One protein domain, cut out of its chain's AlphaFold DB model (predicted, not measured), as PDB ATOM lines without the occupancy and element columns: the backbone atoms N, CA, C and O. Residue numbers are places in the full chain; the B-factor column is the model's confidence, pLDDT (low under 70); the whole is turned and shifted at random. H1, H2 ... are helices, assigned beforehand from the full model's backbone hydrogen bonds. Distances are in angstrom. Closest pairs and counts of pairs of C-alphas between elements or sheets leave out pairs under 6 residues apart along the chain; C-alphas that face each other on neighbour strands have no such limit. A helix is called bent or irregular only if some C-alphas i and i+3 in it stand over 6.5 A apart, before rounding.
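What this domain is: This is residues 215 to 327 of the 377 residues of an uncharacterized protein of Perca fluviatilis (UniProt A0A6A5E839). Two helical hairpins are set crosswise: H1 and H2 run side by side, and the long helix H6 crosses both of them, while H5 folds back beside the first part of H6 and meets the last part of H2. The short helices H3 and H4 fill the turn from H2 to H5, and at the far end of H6 residues 317 to 323 stick out. The printed part has 113 residues, with six named helices in the order H1 to H6 and no named strand; its class is all helix. It is compact, with a radius of gyration of the C-alphas of 14.9 A, and only just flat, spanning 47 by 38 by 21 A.

Where its parts are: H1, residues 216 to 229, begins at C-alpha 216 at (1.681, 29.718, -16.052) and is 20.1 A long. H2, residues 235 to 256, is 31.4 A long and ends at C-alpha 256 at (10.160, 24.319, -6.252). H3 is residues 262 to 266 and H4 residues 269 to 272. H5, residues 274 to 286, is 19.3 A long and only just irregular: C-alphas 278 and 281 are 6.6 A apart. H6, residues 291 to 317, is 39.8 A long and ends at C-alpha 317 at (2.052, 23.755, -31.983).

How they stand to each other: H2 is the hub, touching four other helices. H1 and H2 form a hairpin at a shallow tilt of 32 degrees, opposite ways; their closest C-alphas, of Arg 228 and Ala 241, are 5.1 A apart. H6 touches H2 about perpendicular, at 81 degrees, with the closest C-alphas, of His 247 and Met 297, 5.4 A apart. H6 also touches H1, closest at the C-alphas of Phe 224 and His 307, 6.7 A, at a tilt of 68 degrees, only just steep. H4 touches H2 at the C-alphas of Phe 270 and Ala 256, 5.9 A, and H3 touches H1 at those of Thr 265 and Leu 216, 6.1 A. H5 touches H2 at a steep tilt of 65 degrees, closest at the C-alphas of Lys 276 and Lys 255, 6.4 A. H5 and H6 form a hairpin at a shallow tilt of 32 degrees, with the C-alphas of Leu 284 and Ile 294 closest, 6.6 A. H1 and H5 are apart. In H1, H2 and H3 every O i to N i+4 pair is within hydrogen-bond range; in H5 6 of 9 are and in H6 21 of 23, while H4 is too short for such a pair.

The domain as a whole: The two C-alphas farthest apart, of Gly 288 and Thr 320, are 47.2 A apart. The printed part has no cut, and the five links between the helices are tight. Residues 317 to 323 stand free, of which 317 belongs to H6. The mean pLDDT of the printed part is 86.5, and residues 314 to 327 are under 70.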
ATOM      1  N   ASN A 215      -0.340  33.259 -13.405       83.62
ATOM      2  CA  ASN A 215       0.926  32.539 -13.506       83.62
ATOM      3  C   ASN A 215       0.745  31.261 -14.344       83.62
ATOM      4  O   ASN A 215      -0.256  30.553 -14.192       83.62
ATOM      5  N   LEU A 216       1.727  30.915 -15.191       84.19
ATOM      6  CA  LEU A 216       1.681  29.718 -16.052       84.19
ATOM      7  C   LEU A 216       1.324  28.452 -15.254       84.19
ATOM      8  O   LEU A 216       0.532  27.615 -15.686       84.19
ATOM      9  N   PHE A 217       1.882  28.358 -14.054       85.69
ATOM     10  CA  PHE A 217       1.625  27.299 -13.096       85.69
ATOM     11  C   PHE A 217       0.147  27.177 -12.677       85.69
ATOM     12  O   PHE A 217      -0.413  26.080 -12.691       85.69
ATOM     13  N   GLU A 218      -0.507  28.290 -12.341       89.69
ATOM     14  CA  GLU A 218      -1.923  28.298 -11.946       89.69
ATOM     15  C   GLU A 218      -2.825  27.887 -13.103       89.69
ATOM     16  O   GLU A 218      -3.774  27.122 -12.914       89.69
ATOM     17  N   ARG A 219      -2.497  28.350 -14.314       91.06
ATOM     18  CA  ARG A 219      -3.212  27.966 -15.529       91.06
ATOM     19  C   ARG A 219      -3.159  26.455 -15.741       91.06
ATOM     20  O   ARG A 219      -4.198  25.832 -15.933       91.06
ATOM     21  N   ILE A 220      -1.977  25.859 -15.613       92.25
ATOM     22  CA  ILE A 220      -1.781  24.413 -15.778       92.25
ATOM     23  C   ILE A 220      -2.517  23.610 -14.701       92.25
ATOM     24  O   ILE A 220      -3.081  22.560 -14.999       92.25
ATOM     25  N   LEU A 221      -2.583  24.095 -13.459       93.88
ATOM     26  CA  LEU A 221      -3.378  23.438 -12.417       93.88
ATOM     27  C   LEU A 221      -4.886  23.521 -12.679       93.88
ATOM     28  O   LEU A 221      -5.587  22.527 -12.479       93.88
ATOM     29  N   LYS A 222      -5.390  24.672 -13.141       95.00
ATOM     30  CA  LYS A 222      -6.799  24.831 -13.541       95.00
ATOM     31  C   LYS A 222      -7.138  23.926 -14.722       95.00
ATOM     32  O   LYS A 222      -8.180  23.269 -14.711       95.00
ATOM     33  N   ASP A 223      -6.258  23.857 -15.714       94.50
ATOM     34  CA  ASP A 223      -6.428  22.994 -16.882       94.50
ATOM     35  C   ASP A 223      -6.359  21.513 -16.488       94.50
ATOM     36  O   ASP A 223      -7.201  20.723 -16.924       94.50
ATOM     37  N   PHE A 224      -5.477  21.144 -15.554       96.25
ATOM     38  CA  PHE A 224      -5.436  19.793 -15.001       96.25
ATOM     39  C   PHE A 224      -6.709  19.451 -14.225       96.25
ATOM     40  O   PHE A 224      -7.253  18.358 -14.380       96.25
ATOM     41  N   GLN A 225      -7.233  20.378 -13.421       96.69
ATOM     42  CA  GLN A 225      -8.502  20.184 -12.723       96.69
ATOM     43  C   GLN A 225      -9.645  19.931 -13.715       96.69
ATOM     44  O   GLN A 225     -10.410  18.981 -13.538       96.69
ATOM     45  N   LYS A 226      -9.738  20.734 -14.782       95.81
ATOM     46  CA  LYS A 226     -10.723  20.540 -15.858       95.81
ATOM     47  C   LYS A 226     -10.534  19.192 -16.555       95.81
ATOM     48  O   LYS A 226     -11.510  18.479 -16.766       95.81
ATOM     49  N   PHE A 227      -9.293  18.803 -16.847       95.25
ATOM     50  CA  PHE A 227      -8.965  17.501 -17.429       95.25
ATOM     51  C   PHE A 227      -9.425  16.336 -16.540       95.25
ATOM     52  O   PHE A 227     -10.008  15.372 -17.031       95.25
ATOM     53  N   ARG A 228      -9.212  16.432 -15.222       96.25
ATOM     54  CA  ARG A 228      -9.643  15.409 -14.254       96.25
ATOM     55  C   ARG A 228     -11.159  15.330 -14.111       96.25
ATOM     56  O   ARG A 228     -11.675  14.240 -13.867       96.25
ATOM     57  N   LEU A 229     -11.852  16.456 -14.267       95.56
ATOM     58  CA  LEU A 229     -13.309  16.507 -14.277       95.56
ATOM     59  C   LEU A 229     -13.882  15.867 -15.556       95.56
ATOM     60  O   LEU A 229     -14.827  15.079 -15.486       95.56
ATOM     61  N   GLY A 230     -13.271  16.141 -16.715       93.50
ATOM     62  CA  GLY A 230     -13.732  15.652 -18.014       93.50
ATOM     63  C   GLY A 230     -15.177  16.078 -18.294       93.50
ATOM     64  O   GLY A 230     -15.575  17.193 -17.970       93.50
ATOM     65  N   SER A 231     -15.985  15.172 -18.851       92.19
ATOM     66  CA  SER A 231     -17.421  15.403 -19.086       92.19
ATOM     67  C   SER A 231     -18.304  15.150 -17.855       92.19
ATOM     68  O   SER A 231     -19.528  15.149 -17.969       92.19
ATOM     69  N   ARG A 232     -17.720  14.861 -16.684       89.50
ATOM     70  CA  ARG A 232     -18.484  14.536 -15.473       89.50
ATOM     71  C   ARG A 232     -18.913  15.810 -14.753       89.50
ATOM     72  O   ARG A 232     -18.144  16.758 -14.655       89.50
ATOM     73  N   SER A 233     -20.124  15.814 -14.206       88.62
ATOM     74  CA  SER A 233     -20.728  16.988 -13.555       88.62
ATOM     75  C   SER A 233     -21.149  16.749 -12.100       88.62
ATOM     76  O   SER A 233     -21.732  17.631 -11.469       88.62
ATOM     77  N   GLY A 234     -20.862  15.573 -11.534       95.44
ATOM     78  CA  GLY A 234     -21.243  15.247 -10.161       95.44
ATOM     79  C   GLY A 234     -20.423  16.020  -9.125       95.44
ATOM     80  O   GLY A 234     -19.211  16.158  -9.269       95.44
ATOM     81  N   LYS A 235     -21.054  16.431  -8.011       96.00
ATOM     82  CA  LYS A 235     -20.368  17.094  -6.877       96.00
ATOM     83  C   LYS A 235     -19.133  16.315  -6.403       96.00
ATOM     84  O   LYS A 235     -18.088  16.898  -6.136       96.00
ATOM     85  N   LYS A 236     -19.247  14.982  -6.347       96.06
ATOM     86  CA  LYS A 236     -18.147  14.075  -5.987       96.06
ATOM     87  C   LYS A 236     -17.006  14.112  -7.008       96.06
ATOM     88  O   LYS A 236     -15.846  14.102  -6.615       96.06
ATOM     89  N   ASP A 237     -17.313  14.176  -8.302       95.44
ATOM     90  CA  ASP A 237     -16.291  14.288  -9.347       95.44
ATOM     91  C   ASP A 237     -15.587  15.646  -9.294       95.44
ATOM     92  O   ASP A 237     -14.365  15.700  -9.413       95.44
ATOM     93  N   THR A 238     -16.331  16.726  -9.034       96.06
ATOM     94  CA  THR A 238     -15.762  18.062  -8.818       96.06
ATOM     95  C   THR A 238     -14.782  18.071  -7.647       96.06
ATOM     96  O   THR A 238     -13.672  18.586  -7.785       96.06
ATOM     97  N   GLU A 239     -15.152  17.457  -6.524       96.62
ATOM     98  CA  GLU A 239     -14.280  17.353  -5.354       96.62
ATOM     99  C   GLU A 239     -13.045  16.486  -5.641       96.62
ATOM    100  O   GLU A 239     -11.925  16.894  -5.346       96.62
ATOM    101  N   ASN A 240     -13.208  15.344  -6.312       96.31
ATOM    102  CA  ASN A 240     -12.085  14.489  -6.710       96.31
ATOM    103  C   ASN A 240     -11.111  15.203  -7.666       96.31
ATOM    104  O   ASN A 240      -9.890  15.047  -7.557       96.31
ATOM    105  N   ALA A 241     -11.635  15.986  -8.612       97.06
ATOM    106  CA  ALA A 241     -10.832  16.789  -9.526       97.06
ATOM    107  C   ALA A 241     -10.077  17.893  -8.770       97.06
ATOM    108  O   ALA A 241      -8.876  18.071  -8.984       97.06
ATOM    109  N   ARG A 242     -10.747  18.574  -7.832       97.25
ATOM    110  CA  ARG A 242     -10.139  19.584  -6.952       97.25
ATOM    111  C   ARG A 242      -9.027  18.985  -6.088       97.25
ATOM    112  O   ARG A 242      -7.940  19.552  -6.018       97.25
ATOM    113  N   GLN A 243      -9.257  17.818  -5.486       97.31
ATOM    114  CA  GLN A 243      -8.238  17.090  -4.725       97.31
ATOM    115  C   GLN A 243      -7.056  16.679  -5.607       97.31
ATOM    116  O   GLN A 243      -5.905  16.843  -5.209       97.31
ATOM    117  N   SER A 244      -7.318  16.216  -6.835       96.88
ATOM    118  CA  SER A 244      -6.258  15.885  -7.798       96.88
ATOM    119  C   SER A 244      -5.382  17.099  -8.117       96.88
ATOM    120  O   SER A 244      -4.157  16.998  -8.056       96.88
ATOM    121  N   ALA A 245      -5.991  18.255  -8.390       97.00
ATOM    122  CA  ALA A 245      -5.266  19.502  -8.626       97.00
ATOM    123  C   ALA A 245      -4.496  19.972  -7.382       97.00
ATOM    124  O   ALA A 245      -3.340  20.370  -7.489       97.00
ATOM    125  N   SER A 246      -5.081  19.835  -6.188       97.38
ATOM    126  CA  SER A 246      -4.397  20.121  -4.921       97.38
ATOM    127  C   SER A 246      -3.159  19.237  -4.709       97.38
ATOM    128  O   SER A 246      -2.129  19.716  -4.236       97.38
ATOM    129  N   HIS A 247      -3.212  17.959  -5.100       97.19
ATOM    130  CA  HIS A 247      -2.049  17.066  -5.041       97.19
ATOM    131  C   HIS A 247      -0.953  17.498  -6.027       97.19
ATOM    132  O   HIS A 247       0.215  17.546  -5.642       97.19
ATOM    133  N   GLY A 248      -1.327  17.881  -7.254       95.56
ATOM    134  CA  GLY A 248      -0.403  18.466  -8.232       95.56
ATOM    135  C   GLY A 248       0.266  19.744  -7.711       95.56
ATOM    136  O   GLY A 248       1.484  19.876  -7.782       95.56
ATOM    137  N   LEU A 249      -0.505  20.637  -7.080       95.00
ATOM    138  CA  LEU A 249       0.004  21.856  -6.444       95.00
ATOM    139  C   LEU A 249       1.055  21.546  -5.371       95.00
ATOM    140  O   LEU A 249       2.157  22.087  -5.421       95.00
ATOM    141  N   ARG A 250       0.746  20.649  -4.426       95.94
ATOM    142  CA  ARG A 250       1.693  20.252  -3.366       95.94
ATOM    143  C   ARG A 250       2.986  19.684  -3.938       95.94
ATOM    144  O   ARG A 250       4.064  20.001  -3.442       95.94
ATOM    145  N   PHE A 251       2.878  18.866  -4.980       95.56
ATOM    146  CA  PHE A 251       4.036  18.321  -5.671       95.56
ATOM    147  C   PHE A 251       4.900  19.416  -6.299       95.56
ATOM    148  O   PHE A 251       6.118  19.417  -6.117       95.56
ATOM    149  N   CYS A 252       4.283  20.383  -6.977       93.50
ATOM    150  CA  CYS A 252       5.011  21.492  -7.581       93.50
ATOM    151  C   CYS A 252       5.691  22.384  -6.541       93.50
ATOM    152  O   CYS A 252       6.863  22.700  -6.708       93.50
ATOM    153  N   LEU A 253       5.006  22.720  -5.443       93.00
ATOM    154  CA  LEU A 253       5.596  23.490  -4.342       93.00
ATOM    155  C   LEU A 253       6.795  22.768  -3.726       93.00
ATOM    156  O   LEU A 253       7.835  23.373  -3.483       93.00
ATOM    157  N   TYR A 254       6.682  21.455  -3.527       95.50
ATOM    158  CA  TYR A 254       7.801  20.654  -3.054       95.50
ATOM    159  C   TYR A 254       8.965  20.645  -4.058       95.50
ATOM    160  O   TYR A 254      10.117  20.834  -3.673       95.50
ATOM    161  N   LYS A 255       8.697  20.484  -5.359       93.88
ATOM    162  CA  LYS A 255       9.746  20.529  -6.388       93.88
ATOM    163  C   LYS A 255      10.423  21.894  -6.462       93.88
ATOM    164  O   LYS A 255      11.643  21.957  -6.598       93.88
ATOM    165  N   ALA A 256       9.656  22.960  -6.291       92.50
ATOM    166  CA  ALA A 256      10.160  24.319  -6.252       92.50
ATOM    167  C   ALA A 256      10.817  24.706  -4.919       92.50
ATOM    168  O   ALA A 256      11.414  25.775  -4.827       92.50
ATOM    169  N   SER A 257      10.762  23.851  -3.890       93.06
ATOM    170  CA  SER A 257      11.426  24.137  -2.618       93.06
ATOM    171  C   SER A 257      12.924  24.400  -2.826       93.06
ATOM    172  O   SER A 257      13.618  23.663  -3.538       93.06
ATOM    173  N   GLY A 258      13.411  25.499  -2.249       91.25
ATOM    174  CA  GLY A 258      14.790  25.967  -2.412       91.25
ATOM    175  C   GLY A 258      15.078  26.729  -3.711       91.25
ATOM    176  O   GLY A 258      16.228  27.091  -3.938       91.25
ATOM    177  N   LEU A 259      14.077  26.980  -4.560       90.75
ATOM    178  CA  LEU A 259      14.195  27.869  -5.720       90.75
ATOM    179  C   LEU A 259      13.657  29.272  -5.394       90.75
ATOM    180  O   LEU A 259      12.825  29.411  -4.492       90.75
ATOM    181  N   PRO A 260      14.103  30.318  -6.115       88.50
ATOM    182  CA  PRO A 260      13.529  31.650  -5.968       88.50
ATOM    183  C   PRO A 260      12.031  31.641  -6.332       88.50
ATOM    184  O   PRO A 260      11.644  30.907  -7.245       88.50
ATOM    185  N   PRO A 261      11.181  32.462  -5.682       80.88
ATOM    186  CA  PRO A 261       9.731  32.478  -5.917       80.88
ATOM    187  C   PRO A 261       9.346  32.646  -7.394       80.88
ATOM    188  O   PRO A 261       8.420  32.000  -7.884       80.88
ATOM    189  N   ASN A 262      10.128  33.445  -8.122       82.81
ATOM    190  CA  ASN A 262       9.928  33.758  -9.537       82.81
ATOM    191  C   ASN A 262      10.100  32.523 -10.444       82.81
ATOM    192  O   ASN A 262       9.570  32.475 -11.552       82.81
ATOM    193  N   ALA A 263      10.805  31.486  -9.973       81.56
ATOM    194  CA  ALA A 263      11.011  30.263 -10.742       81.56
ATOM    195  C   ALA A 263       9.705  29.492 -10.981       81.56
ATOM    196  O   ALA A 263       9.609  28.772 -11.964       81.56
ATOM    197  N   ILE A 264       8.704  29.630 -10.105       79.44
ATOM    198  CA  ILE A 264       7.410  28.936 -10.243       79.44
ATOM    199  C   ILE A 264       6.490  29.682 -11.217       79.44
ATOM    200  O   ILE A 264       5.632  29.079 -11.863       79.44
ATOM    201  N   THR A 265       6.645  31.003 -11.306       81.19
ATOM    202  CA  THR A 265       5.777  31.866 -12.109       81.19
ATOM    203  C   THR A 265       6.188  31.892 -13.577       81.19
ATOM    204  O   THR A 265       5.317  31.942 -14.445       81.19
ATOM    205  N   GLU A 266       7.493  31.835 -13.855       78.94
ATOM    206  CA  GLU A 266       8.044  32.020 -15.202       78.94
ATOM    207  C   GLU A 266       8.185  30.719 -16.002       78.94
ATOM    208  O   GLU A 266       7.935  30.710 -17.209       78.94
ATOM    209  N   ASP A 267       8.571  29.613 -15.359       81.69
ATOM    210  CA  ASP A 267       8.796  28.346 -16.049       81.69
ATOM    211  C   ASP A 267       8.444  27.115 -15.202       81.69
ATOM    212  O   ASP A 267       8.242  27.182 -13.996       81.69
ATOM    213  N   LEU A 268       8.348  25.958 -15.862       86.19
ATOM    214  CA  LEU A 268       8.166  24.663 -15.200       86.19
ATOM    215  C   LEU A 268       9.433  23.794 -15.249       86.19
ATOM    216  O   LEU A 268       9.360  22.573 -15.087       86.19
ATOM    217  N   ARG A 269      10.616  24.393 -15.451       85.94
ATOM    218  CA  ARG A 269      11.891  23.651 -15.486       85.94
ATOM    219  C   ARG A 269      12.183  22.995 -14.144       85.94
ATOM    220  O   ARG A 269      12.808  21.946 -14.107       85.94
ATOM    221  N   PHE A 270      11.669  23.538 -13.041       87.81
ATOM    222  CA  PHE A 270      11.800  22.917 -11.722       87.81
ATOM    223  C   PHE A 270      11.214  21.494 -11.647       87.81
ATOM    224  O   PHE A 270      11.620  20.700 -10.794       87.81
ATOM    225  N   LEU A 271      10.289  21.130 -12.545       88.75
ATOM    226  CA  LEU A 271       9.709  19.792 -12.572       88.75
ATOM    227  C   LEU A 271      10.712  18.722 -13.056       88.75
ATOM    228  O   LEU A 271      10.596  17.574 -12.611       88.75
ATOM    229  N   THR A 272      11.738  19.083 -13.844       85.06
ATOM    230  CA  THR A 272      12.746  18.143 -14.394       85.06
ATOM    231  C   THR A 272      13.716  17.597 -13.342       85.06
ATOM    232  O   THR A 272      14.499  16.695 -13.614       85.06
ATOM    233  N   GLN A 273      13.685  18.106 -12.106       85.94
ATOM    234  CA  GLN A 273      14.595  17.684 -11.036       85.94
ATOM    235  C   GLN A 273      14.259  16.266 -10.530       85.94
ATOM    236  O   GLN A 273      13.595  16.116  -9.500       85.94
ATOM    237  N   ILE A 274      14.686  15.213 -11.239       78.12
ATOM    238  CA  ILE A 274      14.326  13.806 -10.957       78.12
ATOM    239  C   ILE A 274      14.663  13.394  -9.521       78.12
ATOM    240  O   ILE A 274      13.834  12.777  -8.859       78.12
ATOM    241  N   TYR A 275      15.825  13.784  -8.996       84.88
ATOM    242  CA  TYR A 275      16.253  13.414  -7.640       84.88
ATOM    243  C   TYR A 275      15.232  13.827  -6.566       84.88
ATOM    244  O   TYR A 275      14.942  13.065  -5.644       84.88
ATOM    245  N   LYS A 276      14.584  14.992  -6.720       87.38
ATOM    246  CA  LYS A 276      13.532  15.426  -5.794       87.38
ATOM    247  C   LYS A 276      12.316  14.509  -5.835       87.38
ATOM    248  O   LYS A 276      11.653  14.356  -4.819       87.38
ATOM    249  N   LEU A 277      12.017  13.901  -6.982       83.25
ATOM    250  CA  LEU A 277      10.879  12.992  -7.139       83.25
ATOM    251  C   LEU A 277      11.022  11.761  -6.244       83.25
ATOM    252  O   LEU A 277      10.069  11.395  -5.569       83.25
ATOM    253  N   GLN A 278      12.228  11.194  -6.181       82.25
ATOM    254  CA  GLN A 278      12.534  10.062  -5.304       82.25
ATOM    255  C   GLN A 278      12.377  10.445  -3.827       82.25
ATOM    256  O   GLN A 278      11.785   9.704  -3.045       82.25
ATOM    257  N   ALA A 279      12.820  11.648  -3.458       93.00
ATOM    258  CA  ALA A 279      12.681  12.164  -2.101       93.00
ATOM    259  C   ALA A 279      11.248  12.621  -1.745       93.00
ATOM    260  O   ALA A 279      10.957  12.835  -0.569       93.00
ATOM    261  N   PHE A 280      10.330  12.745  -2.716       94.31
ATOM    262  CA  PHE A 280       8.978  13.259  -2.464       94.31
ATOM    263  C   PHE A 280       8.175  12.343  -1.538       94.31
ATOM    264  O   PHE A 280       7.484  12.820  -0.643       94.31
ATOM    265  N   THR A 281       8.304  11.026  -1.696       93.81
ATOM    266  CA  THR A 281       7.622  10.049  -0.836       93.81
ATOM    267  C   THR A 281       8.113  10.143   0.609       93.81
ATOM    268  O   THR A 281       7.301  10.178   1.533       93.81
ATOM    269  N   ALA A 282       9.431  10.265   0.807       94.12
ATOM    270  CA  ALA A 282      10.027  10.469   2.126       94.12
ATOM    271  C   ALA A 282       9.584  11.806   2.738       94.12
ATOM    272  O   ALA A 282       9.212  11.855   3.905       94.12
ATOM    273  N   TYR A 283       9.533  12.876   1.938       96.31
ATOM    274  CA  TYR A 283       9.000  14.172   2.359       96.31
ATOM    275  C   TYR A 283       7.548  14.074   2.850       96.31
ATOM    276  O   TYR A 283       7.228  14.596   3.917       96.31
ATOM    277  N   LEU A 284       6.673  13.380   2.113       95.88
ATOM    278  CA  LEU A 284       5.281  13.196   2.527       95.88
ATOM    279  C   LEU A 284       5.174  12.343   3.801       95.88
ATOM    280  O   LEU A 284       4.398  12.677   4.695       95.88
ATOM    281  N   SER A 285       5.982  11.290   3.922       95.75
ATOM    282  CA  SER A 285       6.039  10.477   5.142       95.75
ATOM    283  C   SER A 285       6.481  11.307   6.350       95.75
ATOM    284  O   SER A 285       5.842  11.262   7.395       95.75
ATOM    285  N   ASN A 286       7.521  12.131   6.195       96.81
ATOM    286  CA  ASN A 286       8.038  13.000   7.255       96.81
ATOM    287  C   ASN A 286       7.051  14.110   7.646       96.81
ATOM    288  O   ASN A 286       7.052  14.567   8.783       96.81
ATOM    289  N   LYS A 287       6.182  14.529   6.718       96.06
ATOM    290  CA  LYS A 287       5.051  15.429   6.994       96.06
ATOM    291  C   LYS A 287       3.877  14.733   7.701       96.06
ATOM    292  O   LYS A 287       2.894  15.401   8.004       96.06
ATOM    293  N   GLY A 288       3.961  13.426   7.962       96.62
ATOM    294  CA  GLY A 288       2.948  12.666   8.694       96.62
ATOM    295  C   GLY A 288       1.750  12.225   7.851       96.62
ATOM    296  O   GLY A 288       0.705  11.890   8.404       96.62
ATOM    297  N   TYR A 289       1.857  12.226   6.517       96.19
ATOM    298  CA  TYR A 289       0.776  11.713   5.674       96.19
ATOM    299  C   TYR A 289       0.664  10.188   5.795       96.19
ATOM    300  O   TYR A 289       1.660   9.470   5.727       96.19
ATOM    301  N   ALA A 290      -0.568   9.682   5.900       96.19
ATOM    302  CA  ALA A 290      -0.824   8.245   5.912       96.19
ATOM    303  C   ALA A 290      -0.392   7.584   4.582       96.19
ATOM    304  O   ALA A 290      -0.555   8.195   3.518       96.19
ATOM    305  N   PRO A 291       0.076   6.318   4.586       92.25
ATOM    306  CA  PRO A 291       0.528   5.628   3.370       92.25
ATOM    307  C   PRO A 291      -0.503   5.607   2.230       92.25
ATOM    308  O   PRO A 291      -0.152   5.771   1.060       92.25
ATOM    309  N   THR A 292      -1.791   5.470   2.555       94.00
ATOM    310  CA  THR A 292      -2.898   5.513   1.584       94.00
ATOM    311  C   THR A 292      -3.025   6.888   0.923       94.00
ATOM    312  O   THR A 292      -3.182   6.989  -0.296       94.00
ATOM    313  N   THR A 293      -2.880   7.964   1.698       95.44
ATOM    314  CA  THR A 293      -2.856   9.341   1.194       95.44
ATOM    315  C   THR A 293      -1.641   9.585   0.304       95.44
ATOM    316  O   THR A 293      -1.796  10.148  -0.779       95.44
ATOM    317  N   ILE A 294      -0.457   9.112   0.708       94.12
ATOM    318  CA  ILE A 294       0.775   9.204  -0.089       94.12
ATOM    319  C   ILE A 294       0.579   8.516  -1.444       94.12
ATOM    320  O   ILE A 294       0.823   9.125  -2.485       94.12
ATOM    321  N   LYS A 295       0.047   7.287  -1.453       93.19
ATOM    322  CA  LYS A 295      -0.286   6.551  -2.682       93.19
ATOM    323  C   LYS A 295      -1.236   7.348  -3.584       93.19
ATOM    324  O   LYS A 295      -0.986   7.471  -4.781       93.19
ATOM    325  N   ASN A 296      -2.293   7.941  -3.025       94.88
ATOM    326  CA  ASN A 296      -3.243   8.763  -3.785       94.88
ATOM    327  C   ASN A 296      -2.615  10.053  -4.340       94.88
ATOM    328  O   ASN A 296      -2.948  10.477  -5.449       94.88
ATOM    329  N   MET A 297      -1.699  10.682  -3.601       96.62
ATOM    330  CA  MET A 297      -0.928  11.829  -4.086       96.62
ATOM    331  C   MET A 297      -0.032  11.438  -5.258       96.62
ATOM    332  O   MET A 297      -0.110  12.081  -6.302       96.62
ATOM    333  N   LEU A 298       0.736  10.353  -5.129       93.81
ATOM    334  CA  LEU A 298       1.599   9.850  -6.199       93.81
ATOM    335  C   LEU A 298       0.797   9.474  -7.451       93.81
ATOM    336  O   LEU A 298       1.155   9.896  -8.546       93.81
ATOM    337  N   ASN A 299      -0.342   8.792  -7.295       93.50
ATOM    338  CA  ASN A 299      -1.258   8.486  -8.400       93.50
ATOM    339  C   ASN A 299      -1.735   9.736  -9.146       93.50
ATOM    340  O   ASN A 299      -1.788   9.746 -10.374       93.50
ATOM    341  N   ASN A 300      -2.054  10.814  -8.430       95.81
ATOM    342  CA  ASN A 300      -2.441  12.065  -9.077       95.81
ATOM    343  C   ASN A 300      -1.249  12.764  -9.748       95.81
ATOM    344  O   ASN A 300      -1.429  13.336 -10.819       95.81
ATOM    345  N   VAL A 301      -0.038  12.674  -9.183       94.50
ATOM    346  CA  VAL A 301       1.195  13.212  -9.793       94.50
ATOM    347  C   VAL A 301       1.554  12.479 -11.090       94.50
ATOM    348  O   VAL A 301       1.909  13.127 -12.072       94.50
ATOM    349  N   ILE A 302       1.383  11.153 -11.130       91.19
ATOM    350  CA  ILE A 302       1.568  10.325 -12.336       91.19
ATOM    351  C   ILE A 302       0.686  10.803 -13.480       91.19
ATOM    352  O   ILE A 302       1.111  10.788 -14.625       91.19
ATOM    353  N   LEU A 303      -0.540  11.224 -13.180       93.56
ATOM    354  CA  LEU A 303      -1.477  11.729 -14.183       93.56
ATOM    355  C   LEU A 303      -1.236  13.206 -14.510       93.56
ATOM    356  O   LEU A 303      -1.537  13.654 -15.614       93.56
ATOM    357  N   PHE A 304      -0.706  13.961 -13.550       95.19
ATOM    358  CA  PHE A 304      -0.382  15.371 -13.707       95.19
ATOM    359  C   PHE A 304       0.789  15.586 -14.665       95.19
ATOM    360  O   PHE A 304       0.673  16.397 -15.575       95.19
ATOM    361  N   LEU A 305       1.889  14.846 -14.518       92.06
ATOM    362  CA  LEU A 305       3.101  15.056 -15.321       92.06
ATOM    363  C   LEU A 305       2.875  14.912 -16.843       92.06
ATOM    364  O   LEU A 305       3.217  15.848 -17.567       92.06
ATOM    365  N   PRO A 306       2.206  13.855 -17.348       90.81
ATOM    366  CA  PRO A 306       1.834  13.765 -18.758       90.81
ATOM    367  C   PRO A 306       0.881  14.880 -19.194       90.81
ATOM    368  O   PRO A 306       0.917  15.318 -20.341       90.81
ATOM    369  N   HIS A 307      -0.004  15.356 -18.311       93.00
ATOM    370  CA  HIS A 307      -0.886  16.474 -18.644       93.00
ATOM    371  C   HIS A 307      -0.097  17.775 -18.838       93.00
ATOM    372  O   HIS A 307      -0.368  18.509 -19.790       93.00
ATOM    373  N   VAL A 308       0.890  18.041 -17.977       91.12
ATOM    374  CA  VAL A 308       1.802  19.184 -18.116       91.12
ATOM    375  C   VAL A 308       2.529  19.113 -19.457       91.12
ATOM    376  O   VAL A 308       2.485  20.072 -20.224       91.12
ATOM    377  N   GLU A 309       3.125  17.965 -19.776       86.94
ATOM    378  CA  GLU A 309       3.848  17.735 -21.032       86.94
ATOM    379  C   GLU A 309       2.968  17.984 -22.266       86.94
ATOM    380  O   GLU A 309       3.320  18.774 -23.143       86.94
ATOM    381  N   ASN A 310       1.766  17.402 -22.293       86.19
ATOM    382  CA  ASN A 310       0.815  17.598 -23.388       86.19
ATOM    383  C   ASN A 310       0.339  19.052 -23.514       86.19
ATOM    384  O   ASN A 310       0.096  19.538 -24.620       86.19
ATOM    385  N   SER A 311       0.187  19.755 -22.390       84.50
ATOM    386  CA  SER A 311      -0.229  21.162 -22.381       84.50
ATOM    387  C   SER A 311       0.851  22.069 -22.974       84.50
ATOM    388  O   SER A 311       0.525  23.016 -23.689       84.50
ATOM    389  N   PHE A 312       2.129  21.744 -22.757       74.56
ATOM    390  CA  PHE A 312       3.242  22.439 -23.403       74.56
ATOM    391  C   PHE A 312       3.327  22.155 -24.896       74.56
ATOM    392  O   PHE A 312       3.484  23.099 -25.667       74.56
ATOM    393  N   GLN A 313       3.174  20.894 -25.306       70.06
ATOM    394  CA  GLN A 313       3.243  20.534 -26.722       70.06
ATOM    395  C   GLN A 313       2.159  21.261 -27.535       70.06
ATOM    396  O   GLN A 313       2.438  21.851 -28.578       70.06
ATOM    397  N   LYS A 314       0.935  21.335 -26.999       68.56
ATOM    398  CA  LYS A 314      -0.158  22.097 -27.623       68.56
ATOM    399  C   LYS A 314       0.125  23.596 -27.702       68.56
ATOM    400  O   LYS A 314      -0.223  24.226 -28.696       68.56
ATOM    401  N   ALA A 315       0.755  24.171 -26.676       62.75
ATOM    402  CA  ALA A 315       1.144  25.578 -26.700       62.75
ATOM    403  C   ALA A 315       2.194  25.852 -27.792       62.75
ATOM    404  O   ALA A 315       2.093  26.863 -28.485       62.75
ATOM    405  N   THR A 316       3.148  24.938 -27.999       58.28
ATOM    406  CA  THR A 316       4.177  25.063 -29.044       58.28
ATOM    407  C   THR A 316       3.653  24.837 -30.460       58.28
ATOM    408  O   THR A 316       4.168  25.452 -31.385       58.28
ATOM    409  N   ASP A 317       2.617  24.017 -30.648       57.03
ATOM    410  CA  ASP A 317       2.052  23.755 -31.983       57.03
ATOM    411  C   ASP A 317       1.178  24.921 -32.488       57.03
ATOM    412  O   ASP A 317       0.991  25.096 -33.690       57.03
ATOM    413  N   SER A 318       0.671  25.754 -31.571       54.12
ATOM    414  CA  SER A 318      -0.201  26.899 -31.874       54.12
ATOM    415  C   SER A 318       0.526  28.200 -32.257       54.12
ATOM    416  O   SER A 318      -0.132  29.190 -32.573       54.12
ATOM    417  N   GLY A 319       1.864  28.225 -32.243       47.16
ATOM    418  CA  GLY A 319       2.657  29.427 -32.512       47.16
ATOM    419  C   GLY A 319       3.955  29.120 -33.253       47.16
ATOM    420  O   GLY A 319       4.625  28.133 -32.986       47.16
ATOM    421  N   THR A 320       4.315  29.998 -34.182       45.72
ATOM    422  CA  THR A 320       5.395  29.955 -35.185       45.72
ATOM    423  C   THR A 320       6.838  29.771 -34.676       45.72
ATOM    424  O   THR A 320       7.774  29.993 -35.440       45.72
ATOM    425  N   ASP A 321       7.059  29.337 -33.435       44.12
ATOM    426  CA  ASP A 321       8.387  29.183 -32.838       44.12
ATOM    427  C   ASP A 321       8.678  27.710 -32.497       44.12
ATOM    428  O   ASP A 321       8.589  27.231 -31.361       44.12
ATOM    429  N   ARG A 322       9.011  26.946 -33.545       43.88
ATOM    430  CA  ARG A 322       9.536  25.581 -33.428       43.88
ATOM    431  C   ARG A 322      10.894  25.635 -32.722       43.88
ATOM    432  O   ARG A 322      11.879  25.916 -33.400       43.88
ATOM    433  N   LYS A 323      10.943  25.317 -31.415       43.78
ATOM    434  CA  LYS A 323      12.038  24.610 -30.679       43.78
ATOM    435  C   LYS A 323      12.021  24.857 -29.152       43.78
ATOM    436  O   LYS A 323      13.043  25.181 -28.553       43.78
ATOM    437  N   ARG A 324      10.892  24.647 -28.471       46.44
ATOM    438  CA  ARG A 324      10.897  24.401 -27.010       46.44
ATOM    439  C   ARG A 324      10.174  23.105 -26.670       46.44
ATOM    440  O   ARG A 324       9.239  23.090 -25.880       46.44
ATOM    441  N   THR A 325      10.619  22.005 -27.263       48.62
ATOM    442  CA  THR A 325      10.355  20.684 -26.696       48.62
ATOM    443  C   THR A 325      11.106  20.597 -25.372       48.62
ATOM    444  O   THR A 325      12.335  20.660 -25.323       48.62
ATOM    445  N   LEU A 326      10.356  20.534 -24.276       53.41
ATOM    446  CA  LEU A 326      10.917  20.246 -22.966       53.41
ATOM    447  C   LEU A 326      11.612  18.860 -23.029       53.41
ATOM    448  O   LEU A 326      11.044  17.929 -23.601       53.41
ATOM    449  N   PRO A 327      12.818  18.681 -22.459       53.88
ATOM    450  CA  PRO A 327      13.630  17.472 -22.632       53.88
ATOM    451  C   PRO A 327      13.169  16.333 -21.703       53.88
ATOM    452  O   PRO A 327      13.919  15.890 -20.846       53.88
TER     453      PRO A 327